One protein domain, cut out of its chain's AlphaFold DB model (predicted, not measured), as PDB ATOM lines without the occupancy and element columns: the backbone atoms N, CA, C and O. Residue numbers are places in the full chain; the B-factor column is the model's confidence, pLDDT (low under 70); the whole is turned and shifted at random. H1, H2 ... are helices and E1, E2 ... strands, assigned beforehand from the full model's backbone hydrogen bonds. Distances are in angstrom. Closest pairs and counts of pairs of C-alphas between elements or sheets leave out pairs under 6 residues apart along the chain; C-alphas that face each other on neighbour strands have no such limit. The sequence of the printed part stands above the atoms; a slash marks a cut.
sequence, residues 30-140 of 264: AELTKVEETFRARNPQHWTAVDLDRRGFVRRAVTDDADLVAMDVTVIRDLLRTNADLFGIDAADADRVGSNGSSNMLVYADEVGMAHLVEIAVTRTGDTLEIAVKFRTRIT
ATOM      1  N   ALA A  30     133.609 134.400 127.232       89.25
ATOM      2  CA  ALA A  30     133.681 133.324 126.243       89.25
ATOM      3  C   ALA A  30     133.489 131.921 126.853       89.25
ATOM      4  O   ALA A  30     132.959 131.028 126.200       89.25
ATOM      5  N   GLU A  31     133.910 131.708 128.102       88.69
ATOM      6  CA  GLU A  31     133.669 130.441 128.798       88.69
ATOM      7  C   GLU A  31     132.229 130.331 129.296       88.69
ATOM      8  O   GLU A  31     131.674 129.237 129.287       88.69
ATOM      9  N   LEU A  32     131.610 131.449 129.691       87.00
ATOM     10  CA  LEU A  32     130.189 131.482 130.039       87.00
ATOM     11  C   LEU A  32     129.334 131.098 128.824       87.00
ATOM     12  O   LEU A  32     128.505 130.201 128.930       87.00
ATOM     13  N   THR A  33     129.607 131.672 127.650       91.75
ATOM     14  CA  THR A  33     128.915 131.298 126.406       91.75
ATOM     15  C   THR A  33     129.028 129.799 126.118       91.75
ATOM     16  O   THR A  33     128.021 129.156 125.849       91.75
ATOM     17  N   LYS A  34     130.216 129.199 126.287       92.81
ATOM     18  CA  LYS A  34     130.399 127.746 126.112       92.81
ATOM     19  C   LYS A  34     129.576 126.909 127.092       92.81
ATOM     20  O   LYS A  34     129.112 125.828 126.729       92.81
ATOM     21  N   VAL A  35     129.411 127.362 128.337       90.75
ATOM     22  CA  VAL A  35     128.563 126.673 129.325       90.75
ATOM     23  C   VAL A  35     127.098 126.729 128.897       90.75
ATOM     24  O   VAL A  35     126.424 125.704 128.939       90.75
ATOM     25  N   GLU A  36     126.617 127.891 128.447       93.75
ATOM     26  CA  GLU A  36     125.252 128.028 127.929       93.75
ATOM     27  C   GLU A  36     125.026 127.142 126.696       93.75
ATOM     28  O   GLU A  36     124.050 126.396 126.644       93.75
ATOM     29  N   GLU A  37     125.950 127.160 125.733       94.56
ATOM     30  CA  GLU A  37     125.906 126.295 124.548       94.56
ATOM     31  C   GLU A  37     125.882 124.814 124.935       94.56
ATOM     32  O   GLU A  37     125.094 124.045 124.394       94.56
ATOM     33  N   THR A  38     126.694 124.417 125.919       95.19
ATOM     34  CA  THR A  38     126.709 123.042 126.434       95.19
ATOM     35  C   THR A  38     125.371 122.679 127.071       95.19
ATOM     36  O   THR A  38     124.860 121.587 126.828       95.19
ATOM     37  N   PHE A  39     124.779 123.584 127.856       94.69
ATOM     38  CA  PHE A  39     123.459 123.371 128.443       94.69
ATOM     39  C   PHE A  39     122.400 123.169 127.355       94.69
ATOM     40  O   PHE A  39     121.675 122.178 127.386       94.69
ATOM     41  N   ARG A  40     122.351 124.054 126.357       94.25
ATOM     42  CA  ARG A  40     121.386 123.961 125.250       94.25
ATOM     43  C   ARG A  40     121.619 122.726 124.374       94.25
ATOM     44  O   ARG A  40     120.662 122.116 123.920       94.25
ATOM     45  N   ALA A  41     122.869 122.307 124.184       94.19
ATOM     46  CA  ALA A  41     123.194 121.091 123.443       94.19
ATOM     47  C   ALA A  41     122.756 119.812 124.177       94.19
ATOM     48  O   ALA A  41     122.343 118.849 123.535       94.19
ATOM     49  N   ARG A  42     122.839 119.787 125.515       93.75
ATOM     50  CA  ARG A  42     122.387 118.649 126.336       93.75
ATOM     51  C   ARG A  42     120.870 118.606 126.526       93.75
ATOM     52  O   ARG A  42     120.331 117.532 126.766       93.75
ATOM     53  N   ASN A  43     120.200 119.753 126.432       93.06
ATOM     54  CA  ASN A  43     118.770 119.898 126.686       93.06
ATOM     55  C   ASN A  43     118.101 120.508 125.440       93.06
ATOM     56  O   ASN A  43     117.944 121.729 125.379       93.06
ATOM     57  N   PRO A  44     117.735 119.684 124.436       89.44
ATOM     58  CA  PRO A  44     117.254 120.151 123.130       89.44
ATOM     59  C   PRO A  44     115.856 120.789 123.164       89.44
ATOM     60  O   PRO A  44     115.384 121.266 122.134       89.44
ATOM     61  N   GLN A  45     115.189 120.778 124.320       90.75
ATOM     62  CA  GLN A  45     113.909 121.447 124.541       90.75
ATOM     63  C   GLN A  45     114.028 122.963 124.374       90.75
ATOM     64  O   GLN A  45     115.121 123.540 124.404       90.75
ATOM     65  N   HIS A  46     112.892 123.635 124.218       90.81
ATOM     66  CA  HIS A  46     112.899 125.083 124.059       90.81
ATOM     67  C   HIS A  46     113.145 125.800 125.401       90.81
ATOM     68  O   HIS A  46     112.293 125.814 126.286       90.81
ATOM     69  N   TRP A  47     114.318 126.420 125.566       93.88
ATOM     70  CA  TRP A  47     114.683 127.205 126.757       93.88
ATOM     71  C   TRP A  47     114.687 128.701 126.445       93.88
ATOM     72  O   TRP A  47     115.587 129.191 125.753       93.88
ATOM     73  N   THR A  48     113.724 129.436 126.996       94.56
ATOM     74  CA  THR A  48     113.570 130.882 126.785       94.56
ATOM     75  C   THR A  48     114.674 131.691 127.462       94.56
ATOM     76  O   THR A  48     115.066 132.740 126.954       94.56
ATOM     77  N   ALA A  49     115.225 131.199 128.576       94.75
ATOM     78  CA  ALA A  49     116.333 131.845 129.274       94.75
ATOM     79  C   ALA A  49     117.257 130.826 129.949       94.75
ATOM     80  O   ALA A  49     116.793 129.842 130.523       94.75
ATOM     81  N   VAL A  50     118.563 131.099 129.919       94.19
ATOM     82  CA  VAL A  50     119.598 130.362 130.657       94.19
ATOM     83  C   VAL A  50     120.560 131.393 131.249       94.19
ATOM     84  O   VAL A  50     121.469 131.878 130.584       94.19
ATOM     85  N   ASP A  51     120.338 131.761 132.507       92.88
ATOM     86  CA  ASP A  51     121.152 132.739 133.222       92.88
ATOM     87  C   ASP A  51     122.303 132.029 133.946       92.88
ATOM     88  O   ASP A  51     122.083 131.173 134.812       92.88
ATOM     89  N   LEU A  52     123.537 132.436 133.655       87.62
ATOM     90  CA  LEU A  52     124.736 131.917 134.312       87.62
ATOM     91  C   LEU A  52     125.203 132.832 135.451       87.62
ATOM     92  O   LEU A  52     125.104 134.059 135.375       87.62
ATOM     93  N   ASP A  53     125.757 132.245 136.511       81.88
ATOM     94  CA  ASP A  53     126.528 132.994 137.499       81.88
ATOM     95  C   ASP A  53     127.949 133.302 136.988       81.88
ATOM     96  O   ASP A  53     128.426 132.765 135.987       81.88
ATOM     97  N   ARG A  54     128.671 134.170 137.705       78.06
ATOM     98  CA  ARG A  54     130.042 134.561 137.335       78.06
ATOM     99  C   ARG A  54     131.045 133.403 137.357       78.06
ATOM    100  O   ARG A  54     132.106 133.535 136.761       78.06
ATOM    101  N   ARG A  55     130.738 132.288 138.022       77.31
ATOM    102  CA  ARG A  55     131.578 131.079 138.067       77.31
ATOM    103  C   ARG A  55     131.293 130.147 136.881       77.31
ATOM    104  O   ARG A  55     132.008 129.165 136.695       77.31
ATOM    105  N   GLY A  56     130.278 130.464 136.074       83.56
ATOM    106  CA  GLY A  56     129.814 129.664 134.949       83.56
ATOM    107  C   GLY A  56     129.032 128.438 135.371       83.56
ATOM    108  O   GLY A  56     129.249 127.374 134.797       83.56
ATOM    109  N   PHE A  57     128.160 128.598 136.367       86.75
ATOM    110  CA  PHE A  57     127.082 127.657 136.648       86.75
ATOM    111  C   PHE A  57     125.740 128.234 136.211       86.75
ATOM    112  O   PHE A  57     125.519 129.441 136.319       86.75
ATOM    113  N   VAL A  58     124.828 127.376 135.765       88.44
ATOM    114  CA  VAL A  58     123.439 127.743 135.480       88.44
ATOM    115  C   VAL A  58     122.763 128.116 136.794       88.44
ATOM    116  O   VAL A  58     122.532 127.276 137.659       88.44
ATOM    117  N   ARG A  59     122.465 129.405 136.959       87.44
ATOM    118  CA  ARG A  59     121.757 129.936 138.128       87.44
ATOM    119  C   ARG A  59     120.252 129.844 137.940       87.44
ATOM    120  O   ARG A  59     119.530 129.641 138.912       87.44
ATOM    121  N   ARG A  60     119.776 130.040 136.712       91.44
ATOM    122  CA  ARG A  60     118.354 130.024 136.375       91.44
ATOM    123  C   ARG A  60     118.166 129.553 134.942       91.44
ATOM    124  O   ARG A  60     118.858 130.029 134.054       91.44
ATOM    125  N   ALA A  61     117.230 128.643 134.730       92.38
ATOM    126  CA  ALA A  61     116.803 128.190 133.417       92.38
ATOM    127  C   ALA A  61     115.277 128.283 133.339       92.38
ATOM    128  O   ALA A  61     114.587 127.860 134.268       92.38
ATOM    129  N   VAL A  62     114.763 128.860 132.256       94.06
ATOM    130  CA  VAL A  62     113.327 129.041 132.018       94.06
ATOM    131  C   VAL A  62     112.966 128.391 130.694       94.06
ATOM    132  O   VAL A  62     113.678 128.555 129.702       94.06
ATOM    133  N   THR A  63     111.863 127.658 130.691       94.62
ATOM    134  CA  THR A  63     111.312 126.986 129.517       94.62
ATOM    135  C   THR A  63     109.802 127.185 129.475       94.62
ATOM    136  O   THR A  63     109.144 127.256 130.512       94.62
ATOM    137  N   ASP A  64     109.275 127.317 128.267       93.81
ATOM    138  CA  ASP A  64     107.853 127.271 127.910       93.81
ATOM    139  C   ASP A  64     107.537 126.018 127.068       93.81
ATOM    140  O   ASP A  64     106.472 125.908 126.462       93.81
ATOM    141  N   ASP A  65     108.471 125.063 127.018       93.00
ATOM    142  CA  ASP A  65     108.291 123.783 126.351       93.00
ATOM    143  C   ASP A  65     107.172 123.007 127.056       93.00
ATOM    144  O   ASP A  65     107.284 122.651 128.235       93.00
ATOM    145  N   ALA A  66     106.069 122.780 126.341       89.00
ATOM    146  CA  ALA A  66     104.853 122.209 126.909       89.00
ATOM    147  C   ALA A  66     105.092 120.834 127.554       89.00
ATOM    148  O   ALA A  66     104.463 120.523 128.572       89.00
ATOM    149  N   ASP A  67     106.029 120.049 127.012       87.00
ATOM    150  CA  ASP A  67     106.355 118.733 127.547       87.00
ATOM    151  C   ASP A  67     107.052 118.880 128.904       87.00
ATOM    152  O   ASP A  67     106.642 118.245 129.876       87.00
ATOM    153  N   LEU A  68     108.035 119.780 129.030       85.81
ATOM    154  CA  LEU A  68     108.712 120.034 130.310       85.81
ATOM    155  C   LEU A  68     107.803 120.696 131.353       85.81
ATOM    156  O   LEU A  68     107.888 120.375 132.541       85.81
ATOM    157  N   VAL A  69     106.933 121.618 130.937       87.56
ATOM    158  CA  VAL A  69     106.027 122.339 131.846       87.56
ATOM    159  C   VAL A  69     105.027 121.380 132.500       87.56
ATOM    160  O   VAL A  69     104.778 121.476 133.709       87.56
ATOM    161  N   ALA A  70     104.497 120.429 131.724       84.69
ATOM    162  CA  ALA A  70     103.525 119.440 132.186       84.69
ATOM    163  C   ALA A  70     104.149 118.259 132.953       84.69
ATOM    164  O   ALA A  70     103.433 117.532 133.646       84.69
ATOM    165  N   MET A  71     105.465 118.056 132.847       82.75
ATOM    166  CA  MET A  71     106.156 116.938 133.484       82.75
ATOM    167  C   MET A  71     106.128 116.999 135.009       82.75
ATOM    168  O   MET A  71     106.093 118.062 135.636       82.75
ATOM    169  N   ASP A  72     106.185 115.817 135.615       84.25
ATOM    170  CA  ASP A  72     106.254 115.663 137.060       84.25
ATOM    171  C   ASP A  72     107.640 116.025 137.629       84.25
ATOM    172  O   ASP A  72     108.583 116.406 136.931       84.25
ATOM    173  N   VAL A  73     107.771 115.924 138.951       81.25
ATOM    174  CA  VAL A  73     109.043 116.186 139.633       81.25
ATOM    175  C   VAL A  73     110.150 115.203 139.237       81.25
ATOM    176  O   VAL A  73     111.316 115.571 139.293       81.25
ATOM    177  N   THR A  74     109.836 113.959 138.871       84.81
ATOM    178  CA  THR A  74     110.844 112.924 138.602       84.81
ATOM    179  C   THR A  74     111.675 113.275 137.379       84.81
ATOM    180  O   THR A  74     112.901 113.222 137.455       84.81
ATOM    181  N   VAL A  75     111.036 113.789 136.327       87.38
ATOM    182  CA  VAL A  75     111.755 114.247 135.133       87.38
ATOM    183  C   VAL A  75     112.621 115.470 135.432       87.38
ATOM    184  O   VAL A  75     113.752 115.567 134.961       87.38
ATOM    185  N   ILE A  76     112.146 116.377 136.289       86.00
ATOM    186  CA  ILE A  76     112.935 117.536 136.733       86.00
ATOM    187  C   ILE A  76     114.166 117.091 137.530       86.00
ATOM    188  O   ILE A  76     115.254 117.637 137.343       86.00
ATOM    189  N   ARG A  77     114.026 116.083 138.398       87.69
ATOM    190  CA  ARG A  77     115.160 115.501 139.130       87.69
ATOM    191  C   ARG A  77     116.154 114.847 138.178       87.69
ATOM    192  O   ARG A  77     117.349 115.065 138.328       87.69
ATOM    193  N   ASP A  78     115.688 114.110 137.176       89.69
ATOM    194  CA  ASP A  78     116.565 113.479 136.185       89.69
ATOM    195  C   ASP A  78     117.311 114.514 135.329       89.69
ATOM    196  O   ASP A  78     118.515 114.370 135.090       89.69
ATOM    197  N   LEU A  79     116.640 115.607 134.948       89.69
ATOM    198  CA  LEU A  79     117.262 116.744 134.270       89.69
ATOM    199  C   LEU A  79     118.353 117.376 135.137       89.69
ATOM    200  O   LEU A  79     119.474 117.583 134.667       89.69
ATOM    201  N   LEU A  80     118.052 117.655 136.407       89.31
ATOM    202  CA  LEU A  80     119.017 118.209 137.357       89.31
ATOM    203  C   LEU A  80     120.191 117.257 137.593       89.31
ATOM    204  O   LEU A  80     121.328 117.713 137.663       89.31
ATOM    205  N   ARG A  81     119.945 115.945 137.661       90.00
ATOM    206  CA  ARG A  81     120.989 114.927 137.832       90.00
ATOM    207  C   ARG A  81     121.935 114.898 136.632       90.00
ATOM    208  O   ARG A  81     123.149 114.890 136.806       90.00
ATOM    209  N   THR A  82     121.376 114.936 135.424       90.50
ATOM    210  CA  THR A  82     122.124 114.902 134.153       90.50
ATOM    211  C   THR A  82     122.942 116.174 133.925       90.50
ATOM    212  O   THR A  82     123.986 116.140 133.275       90.50
ATOM    213  N   ASN A  83     122.485 117.297 134.480       90.88
ATOM    214  CA  ASN A  83     123.121 118.604 134.345       90.88
ATOM    215  C   ASN A  83     123.759 119.097 135.656       90.88
ATOM    216  O   ASN A  83     124.020 120.292 135.795       90.88
ATOM    217  N   ALA A  84     124.004 118.211 136.627       87.56
ATOM    218  CA  ALA A  84     124.486 118.588 137.957       87.56
ATOM    219  C   ALA A  84     125.802 119.388 137.897       87.56
ATOM    220  O   ALA A  84     125.959 120.384 138.604       87.56
ATOM    221  N   ASP A  85     126.699 119.030 136.973       87.12
ATOM    222  CA  ASP A  85     127.944 119.750 136.692       87.12
ATOM    223  C   ASP A  85     127.705 121.191 136.214       87.12
ATOM    224  O   ASP A  85     128.408 122.108 136.644       87.12
ATOM    225  N   LEU A  86     126.692 121.405 135.369       89.19
ATOM    226  CA  LEU A  86     126.339 122.720 134.828       89.19
ATOM    227  C   LEU A  86     125.631 123.595 135.862       89.19
ATOM    228  O   LEU A  86     125.883 124.795 135.912       89.19
ATOM    229  N   PHE A  87     124.788 123.016 136.714       84.06
ATOM    230  CA  PHE A  87     124.160 123.721 137.839       84.06
ATOM    231  C   PHE A  87     125.109 123.898 139.036       84.06
ATOM    232  O   PHE A  87     124.811 124.641 139.973       84.06
ATOM    233  N   GLY A  88     126.265 123.231 139.010       78.25
ATOM    234  CA  GLY A  88     127.244 123.262 140.086       78.25
ATOM    235  C   GLY A  88     126.761 122.590 141.367       78.25
ATOM    236  O   GLY A  88     127.258 122.950 142.432       78.25
ATOM    237  N   ILE A  89     125.818 121.651 141.273       81.38
ATOM    238  CA  ILE A  89     125.255 120.856 142.376       81.38
ATOM    239  C   ILE A  89     125.780 119.418 142.311       81.38
ATOM    240  O   ILE A  89     126.389 119.021 141.317       81.38
ATOM    241  N   ASP A  90     125.554 118.628 143.357       80.81
ATOM    242  CA  ASP A  90     125.860 117.200 143.308       80.81
ATOM    243  C   ASP A  90     124.629 116.431 142.786       80.81
ATOM    244  O   ASP A  90     123.488 116.839 142.992       80.81
ATOM    245  N   ALA A  91     124.828 115.292 142.115       83.38
ATOM    246  CA  ALA A  91     123.725 114.503 141.546       83.38
ATOM    247  C   ALA A  91     122.663 114.104 142.594       83.38
ATOM    248  O   ALA A  91     121.470 114.083 142.296       83.38
ATOM    249  N   ALA A  92     123.093 113.845 143.834       80.12
ATOM    250  CA  ALA A  92     122.217 113.520 144.958       80.12
ATOM    251  C   ALA A  92     121.351 114.706 145.432       80.12
ATOM    252  O   ALA A  92     120.344 114.498 146.107       80.12
ATOM    253  N   ASP A  93     121.710 115.949 145.090       76.62
ATOM    254  CA  ASP A  93     120.900 117.128 145.424       76.62
ATOM    255  C   ASP A  93     119.604 117.162 144.626       76.62
ATOM    256  O   ASP A  93     118.571 117.598 145.138       76.62
ATOM    257  N   ALA A  94     119.633 116.634 143.399       80.06
ATOM    258  CA  ALA A  94     118.455 116.534 142.555       80.06
ATOM    259  C   ALA A  94     117.348 115.717 143.238       80.06
ATOM    260  O   ALA A  94     116.206 116.165 143.309       80.06
ATOM    261  N   ASP A  95     117.687 114.574 143.839       78.00
ATOM    262  CA  ASP A  95     116.716 113.668 144.475       78.00
ATOM    263  C   ASP A  95     115.948 114.310 145.633       78.00
ATOM    264  O   ASP A  95     114.834 113.898 145.972       78.00
ATOM    265  N   ARG A  96     116.523 115.360 146.219       73.12
ATOM    266  CA  ARG A  96     115.966 116.058 147.373       73.12
ATOM    267  C   ARG A  96     115.014 117.195 146.990       73.12
ATOM    268  O   ARG A  96     114.410 117.784 147.886       73.12
ATOM    269  N   VAL A  97     114.827 117.504 145.702       75.88
ATOM    270  CA  VAL A  97     113.814 118.470 145.227       75.88
ATOM    271  C   VAL A  97     112.406 117.959 145.538       75.88
ATOM    272  O   VAL A  97     112.105 116.792 145.308       75.88
ATOM    273  N   GLY A  98     111.535 118.809 146.082       68.00
ATOM    274  CA  GLY A  98     110.235 118.420 146.637       68.00
ATOM    275  C   GLY A  98     109.214 118.076 145.559       68.00
ATOM    276  O   GLY A  98     109.208 118.673 144.487       68.00
ATOM    277  N   SER A  99     108.318 117.130 145.849       65.75
ATOM    278  CA  SER A  99     107.339 116.599 144.886       65.75
ATOM    279  C   SER A  99     106.328 117.618 144.353       65.75
ATOM    280  O   SER A  99     105.743 117.416 143.297       65.75
ATOM    281  N   ASN A 100     106.151 118.732 145.053       58.31
ATOM    282  CA  ASN A 100     105.286 119.855 144.693       58.31
ATOM    283  C   ASN A 100     106.018 120.976 143.921       58.31
ATOM    284  O   ASN A 100     105.429 122.030 143.701       58.31
ATOM    285  N   GLY A 101     107.296 120.799 143.565       52.38
ATOM    286  CA  GLY A 101     108.124 121.850 142.957       52.38
ATOM    287  C   GLY A 101     108.531 122.975 143.922       52.38
ATOM    288  O   GLY A 101     109.227 123.905 143.530       52.38
ATOM    289  N   SER A 102     108.153 122.926 145.204       52.97
ATOM    290  CA  SER A 102     108.523 124.006 146.122       52.97
ATOM    291  C   SER A 102     110.038 124.087 146.314       52.97
ATOM    292  O   SER A 102     110.695 123.049 146.385       52.97
ATOM    293  N   SER A 103     110.558 125.320 146.440       52.06
ATOM    294  CA  SER A 103     111.917 125.620 146.913       52.06
ATOM    295  C   SER A 103     112.314 124.666 148.031       52.06
ATOM    296  O   SER A 103     111.795 124.768 149.144       52.06
ATOM    297  N   ASN A 104     113.249 123.766 147.743       54.56
ATOM    298  CA  ASN A 104     113.846 122.930 148.764       54.56
ATOM    299  C   ASN A 104     115.232 123.484 149.047       54.56
ATOM    300  O   ASN A 104     116.159 123.351 148.250       54.56
ATOM    301  N   MET A 105     115.346 124.151 150.192       52.75
ATOM    302  CA  MET A 105     116.644 124.449 150.764       52.75
ATOM    303  C   MET A 105     117.200 123.159 151.367       52.75
ATOM    304  O   MET A 105     116.669 122.625 152.339       52.75
ATOM    305  N   LEU A 106     118.250 122.650 150.745       55.00
ATOM    306  CA  LEU A 106     118.985 121.456 151.104       55.00
ATOM    307  C   LEU A 106     120.145 121.836 152.014       55.00
ATOM    308  O   LEU A 106     120.994 122.661 151.668       55.00
ATOM    309  N   VAL A 107     120.166 121.201 153.180       53.00
ATOM    310  CA  VAL A 107     121.302 121.182 154.096       53.00
ATOM    311  C   VAL A 107     121.715 119.743 154.219       53.00
ATOM    312  O   VAL A 107     120.909 118.906 154.623       53.00
ATOM    313  N   TYR A 108     122.962 119.451 153.913       55.72
ATOM    314  CA  TYR A 108     123.523 118.162 154.268       55.72
ATOM    315  C   TYR A 108     124.986 118.340 154.634       55.72
ATOM    316  O   TYR A 108     125.699 119.145 154.035       55.72
ATOM    317  N   ALA A 109     125.410 117.615 155.662       48.78
ATOM    318  CA  ALA A 109     126.820 117.412 155.927       48.78
ATOM    319  C   ALA A 109     127.313 116.299 154.995       48.78
ATOM    320  O   ALA A 109     126.626 115.286 154.845       48.78
ATOM    321  N   ASP A 110     128.452 116.494 154.339       52.53
ATOM    322  CA  ASP A 110     129.147 115.396 153.674       52.53
ATOM    323  C   ASP A 110     129.964 114.568 154.680       52.53
ATOM    324  O   ASP A 110     130.114 114.931 155.851       52.53
ATOM    325  N   GLU A 111     130.498 113.438 154.219       44.97
ATOM    326  CA  GLU A 111     131.314 112.518 155.027       44.97
ATOM    327  C   GLU A 111     132.610 113.159 155.562       44.97
ATOM    328  O   GLU A 111     133.249 112.613 156.458       44.97
ATOM    329  N   VAL A 112     132.989 114.335 155.048       45.66
ATOM    330  CA  VAL A 112     134.185 115.096 155.443       45.66
ATOM    331  C   VAL A 112     133.835 116.187 156.471       45.66
ATOM    332  O   VAL A 112     134.685 116.984 156.864       45.66
ATOM    333  N   GLY A 113     132.582 116.235 156.932       52.06
ATOM    334  CA  GLY A 113     132.112 117.202 157.920       52.06
ATOM    335  C   GLY A 113     131.852 118.595 157.345       52.06
ATOM    336  O   GLY A 113     131.693 119.541 158.111       52.06
ATOM    337  N   MET A 114     131.794 118.756 156.019       57.28
ATOM    338  CA  MET A 114     131.424 120.022 155.384       57.28
ATOM    339  C   MET A 114     129.910 120.103 155.228       57.28
ATOM    340  O   MET A 114     129.280 119.188 154.706       57.28
ATOM    341  N   ALA A 115     129.317 121.229 155.613       61.31
ATOM    342  CA  ALA A 115     127.916 121.501 155.343       61.31
ATOM    343  C   ALA A 115     127.752 122.141 153.961       61.31
ATOM    344  O   ALA A 115     128.317 123.201 153.671       61.31
ATOM    345  N   HIS A 116     126.945 121.505 153.120       62.72
ATOM    346  CA  HIS A 116     126.510 122.037 151.838       62.72
ATOM    347  C   HIS A 116     125.147 122.684 152.012       62.72
ATOM    348  O   HIS A 116     124.216 122.092 152.557       62.72
ATOM    349  N   LEU A 117     125.060 123.926 151.553       65.62
ATOM    350  CA  LEU A 117     123.839 124.711 151.523       65.62
ATOM    351  C   LEU A 117     123.450 124.889 150.062       65.62
ATOM    352  O   LEU A 117     124.177 125.575 149.343       65.62
ATOM    353  N   VAL A 118     122.337 124.307 149.627       70.31
ATOM    354  CA  VAL A 118     121.844 124.455 148.250       70.31
ATOM    355  C   VAL A 118     120.362 124.789 148.281       70.31
ATOM    356  O   VAL A 118     119.603 124.067 148.906       70.31
ATOM    357  N   GLU A 119     119.908 125.844 147.611       74.44
ATOM    358  CA  GLU A 119     118.470 126.033 147.363       74.44
ATOM    359  C   GLU A 119     118.181 125.871 145.878       74.44
ATOM    360  O   GLU A 119     118.653 126.664 145.059       74.44
ATOM    361  N   ILE A 120     117.373 124.856 145.564       77.75
ATOM    362  CA  ILE A 120     116.826 124.620 144.230       77.75
ATOM    363  C   ILE A 120     115.336 124.953 144.279       77.75
ATOM    364  O   ILE A 120     114.576 124.362 145.053       77.75
ATOM    365  N   ALA A 121     114.925 125.921 143.466       80.19
ATOM    366  CA  ALA A 121     113.546 126.358 143.316       80.19
ATOM    367  C   ALA A 121     113.014 125.936 141.948       80.19
ATOM    368  O   ALA A 121     113.656 126.199 140.934       80.19
ATOM    369  N   VAL A 122     111.843 125.299 141.930       84.31
ATOM    370  CA  VAL A 122     111.196 124.813 140.708       84.31
ATOM    371  C   VAL A 122     109.804 125.433 140.604       84.31
ATOM    372  O   VAL A 122     108.814 124.911 141.109       84.31
ATOM    373  N   THR A 123     109.709 126.589 139.964       85.25
ATOM    374  CA  THR A 123     108.458 127.353 139.922       85.25
ATOM    375  C   THR A 123     107.734 127.099 138.609       85.25
ATOM    376  O   THR A 123     108.298 127.322 137.545       85.25
ATOM    377  N   ARG A 124     106.470 126.672 138.678       86.69
ATOM    378  CA  ARG A 124     105.577 126.619 137.512       86.69
ATOM    379  C   ARG A 124     104.635 127.814 137.548       86.69
ATOM    380  O   ARG A 124     103.931 127.995 138.542       86.69
ATOM    381  N   THR A 125     104.628 128.616 136.488       86.12
ATOM    382  CA  THR A 125     103.753 129.791 136.364       86.12
ATOM    383  C   THR A 125     103.095 129.792 134.993       86.12
ATOM    384  O   THR A 125     103.751 130.092 133.997       86.12
ATOM    385  N   GLY A 126     101.800 129.465 134.942       87.25
ATOM    386  CA  GLY A 126     101.083 129.310 133.674       87.25
ATOM    387  C   GLY A 126     101.784 128.291 132.777       87.25
ATOM    388  O   GLY A 126     102.022 127.163 133.206       87.25
ATOM    389  N   ASP A 127     102.187 128.739 131.592       91.12
ATOM    390  CA  ASP A 127     102.824 127.919 130.557       91.12
ATOM    391  C   ASP A 127     104.358 127.928 130.650       91.12
ATOM    392  O   ASP A 127     105.047 127.689 129.666       91.12
ATOM    393  N   THR A 128     104.917 128.257 131.819       91.75
ATOM    394  CA  THR A 128     106.370 128.322 132.020       91.75
ATOM    395  C   THR A 128     106.823 127.528 133.235       91.75
ATOM    396  O   THR A 128     106.161 127.496 134.279       91.75
ATOM    397  N   LEU A 129     107.999 126.922 133.101       90.00
ATOM    398  CA  LEU A 129     108.747 126.265 134.159       90.00
ATOM    399  C   LEU A 129     110.069 127.009 134.358       90.00
ATOM    400  O   LEU A 129     110.844 127.202 133.424       90.00
ATOM    401  N   GLU A 130     110.344 127.390 135.600       90.56
ATOM    402  CA  GLU A 130     111.604 127.989 136.022       90.56
ATOM    403  C   GLU A 130     112.327 127.069 137.006       90.56
ATOM    404  O   GLU A 130     111.774 126.692 138.040       90.56
ATOM    405  N   ILE A 131     113.590 126.767 136.711       88.69
ATOM    406  CA  ILE A 131     114.516 126.064 137.600       88.69
ATOM    407  C   ILE A 131     115.597 127.056 138.019       88.69
ATOM    408  O   ILE A 131     116.371 127.517 137.181       88.69
ATOM    409  N   ALA A 132     115.679 127.377 139.307       85.94
ATOM    410  CA  ALA A 132     116.663 128.313 139.839       85.94
ATOM    411  C   ALA A 132     117.481 127.697 140.981       85.94
ATOM    412  O   ALA A 132     116.928 127.255 141.987       85.94
ATOM    413  N   VAL A 133     118.809 127.738 140.856       77.31
ATOM    414  CA  VAL A 133     119.757 127.435 141.935       77.31
ATOM    415  C   VAL A 133     120.156 128.758 142.578       77.31
ATOM    416  O   VAL A 133     120.984 129.506 142.053       77.31
ATOM    417  N   LYS A 134     119.526 129.092 143.707       65.62
ATOM    418  CA  LYS A 134     119.662 130.431 144.307       65.62
ATOM    419  C   LYS A 134     121.001 130.632 145.007       65.62
ATOM    420  O   LYS A 134     121.558 131.727 144.957       65.62
ATOM    421  N   PHE A 135     121.541 129.588 145.629       63.59
ATOM    422  CA  PHE A 135     122.892 129.597 146.180       63.59
ATOM    423  C   PHE A 135     123.435 128.167 146.304       63.59
ATOM    424  O   PHE A 135     122.678 127.227 146.530       63.59
ATOM    425  N   ARG A 136     124.764 128.032 146.208       64.50
ATOM    426  CA  ARG A 136     125.531 126.888 146.718       64.50
ATOM    427  C   ARG A 136     126.709 127.410 147.521       64.50
ATOM    428  O   ARG A 136     127.549 128.121 146.962       64.50
ATOM    429  N   THR A 137     126.789 127.044 148.795       64.44
ATOM    430  CA  THR A 137     127.978 127.311 149.611       64.44
ATOM    431  C   THR A 137     128.441 126.057 150.334       64.44
ATOM    432  O   THR A 137     127.627 125.257 150.796       64.44
ATOM    433  N   ARG A 138     129.764 125.891 150.393       65.81
ATOM    434  CA  ARG A 138     130.431 124.885 151.215       65.81
ATOM    435  C   ARG A 138     130.915 125.576 152.470       65.81
ATOM    436  O   ARG A 138     131.658 126.554 152.398       65.81
ATOM    437  N   ILE A 139     130.481 125.069 153.606       66.62
ATOM    438  CA  ILE A 139     130.773 125.637 154.908       66.62
ATOM    439  C   ILE A 139     131.504 124.573 155.714       66.62
ATOM    440  O   ILE A 139     131.020 123.454 155.821       66.62
ATOM    441  N   THR A 140     132.647 124.923 156.299       71.81
ATOM    442  CA  THR A 140     133.313 124.087 157.304       71.81
ATOM    443  C   THR A 140     132.794 124.498 158.683       71.81
ATOM    444  O   THR A 140     133.116 125.604 159.133       71.81
TER     445      THR A 140
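AT A GLANCE: This is residues 30 to 140 of the 264 residues of an uncharacterized protein of Kofleriaceae bacterium (UniProt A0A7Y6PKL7). A twisted wall of five antiparallel strands has helices H1, H2 and H4 on one face, while its other face is bare; H1 crosses slantwise over the edge made by E1 and E2. H3 and H5 touch each other and only graze the sheet, and the long strands E4 and E5 run along the longest axis. The printed part has 111 residues, with five named helices and five named strands in the order H1 E1 E2 H2 H3 H4 H5 E3 E4 E5, and the sheet order is E1 E2 E5 E4 E3. The class is mixed, helices and strands; the whole is compact, with a radius of gyration of the C-alphas of 13.7 A, and flat, spanning 41 by 36 by 19 A.

IN THESE COORDINATES: In the sheet, E1 is residues 47 to 52, 13.4 A long, E2 residues 58 to 63, 13.5 A, E5 residues 128 to 139, 33.6 A, E4 residues 115 to 125, 31.8 A, and E3 residues 104 to 109, 15.8 A. H1, residues 30 to 42, is 18.5 A long and begins at C-alpha 30 (133.681, 133.324, 126.243). H3, residues 73 to 82, is 14.2 A long. The short helices are H2, residues 66 to 70, H4, residues 84 to 87, and H5, residues 91 to 95. E5 ends at C-alpha 139 (130.773, 125.637, 154.908).

HOW THE PARTS SIT: E1 and E3 are the edge strands. E3, E4 and E5 form a meander, each strand the antiparallel neighbour of the one before. E1 and E2 are a hairpin, with N 51 and O 60 2.8 A apart, within hydrogen-bond range; so are N 61 and O 131 of E2 and E5, 2.8 A, N 123 and O 130 of E4 and E5, 2.8 A, and N 106 and O 118 of E3 and E4, 2.7 A. H1 and the sheet make two layers, helix on one face of a sheet: H1 is over E1 and E2 at a height over the sheet of 9.4 A, and its closest C-alpha pair with E1 is Glu 36 and Val 50, 6.7 A. H2 and H4 are on the same face as H1, at heights of 7.6 A and 8.6 A. H3 and H5 touch, their closest C-alphas, of Arg 81 and Ala 91, 4.6 A apart. H1 and H3 are apart. Each O i to N i+4 pair is within hydrogen-bond range in H1, H2 and H3; H5 has 0 of 1, but 2 of 2 O i to N i+3 pairs, and H4 is too short for an i+4 pair.

THE WHOLE: The two C-alphas farthest apart, of Val 112 and Gly 126, are 42.1 A apart. The printed part has no cut and no long link. The mean pLDDT of the printed part is 80.1; residues 98 to 117 and 134 to 139 are under 70.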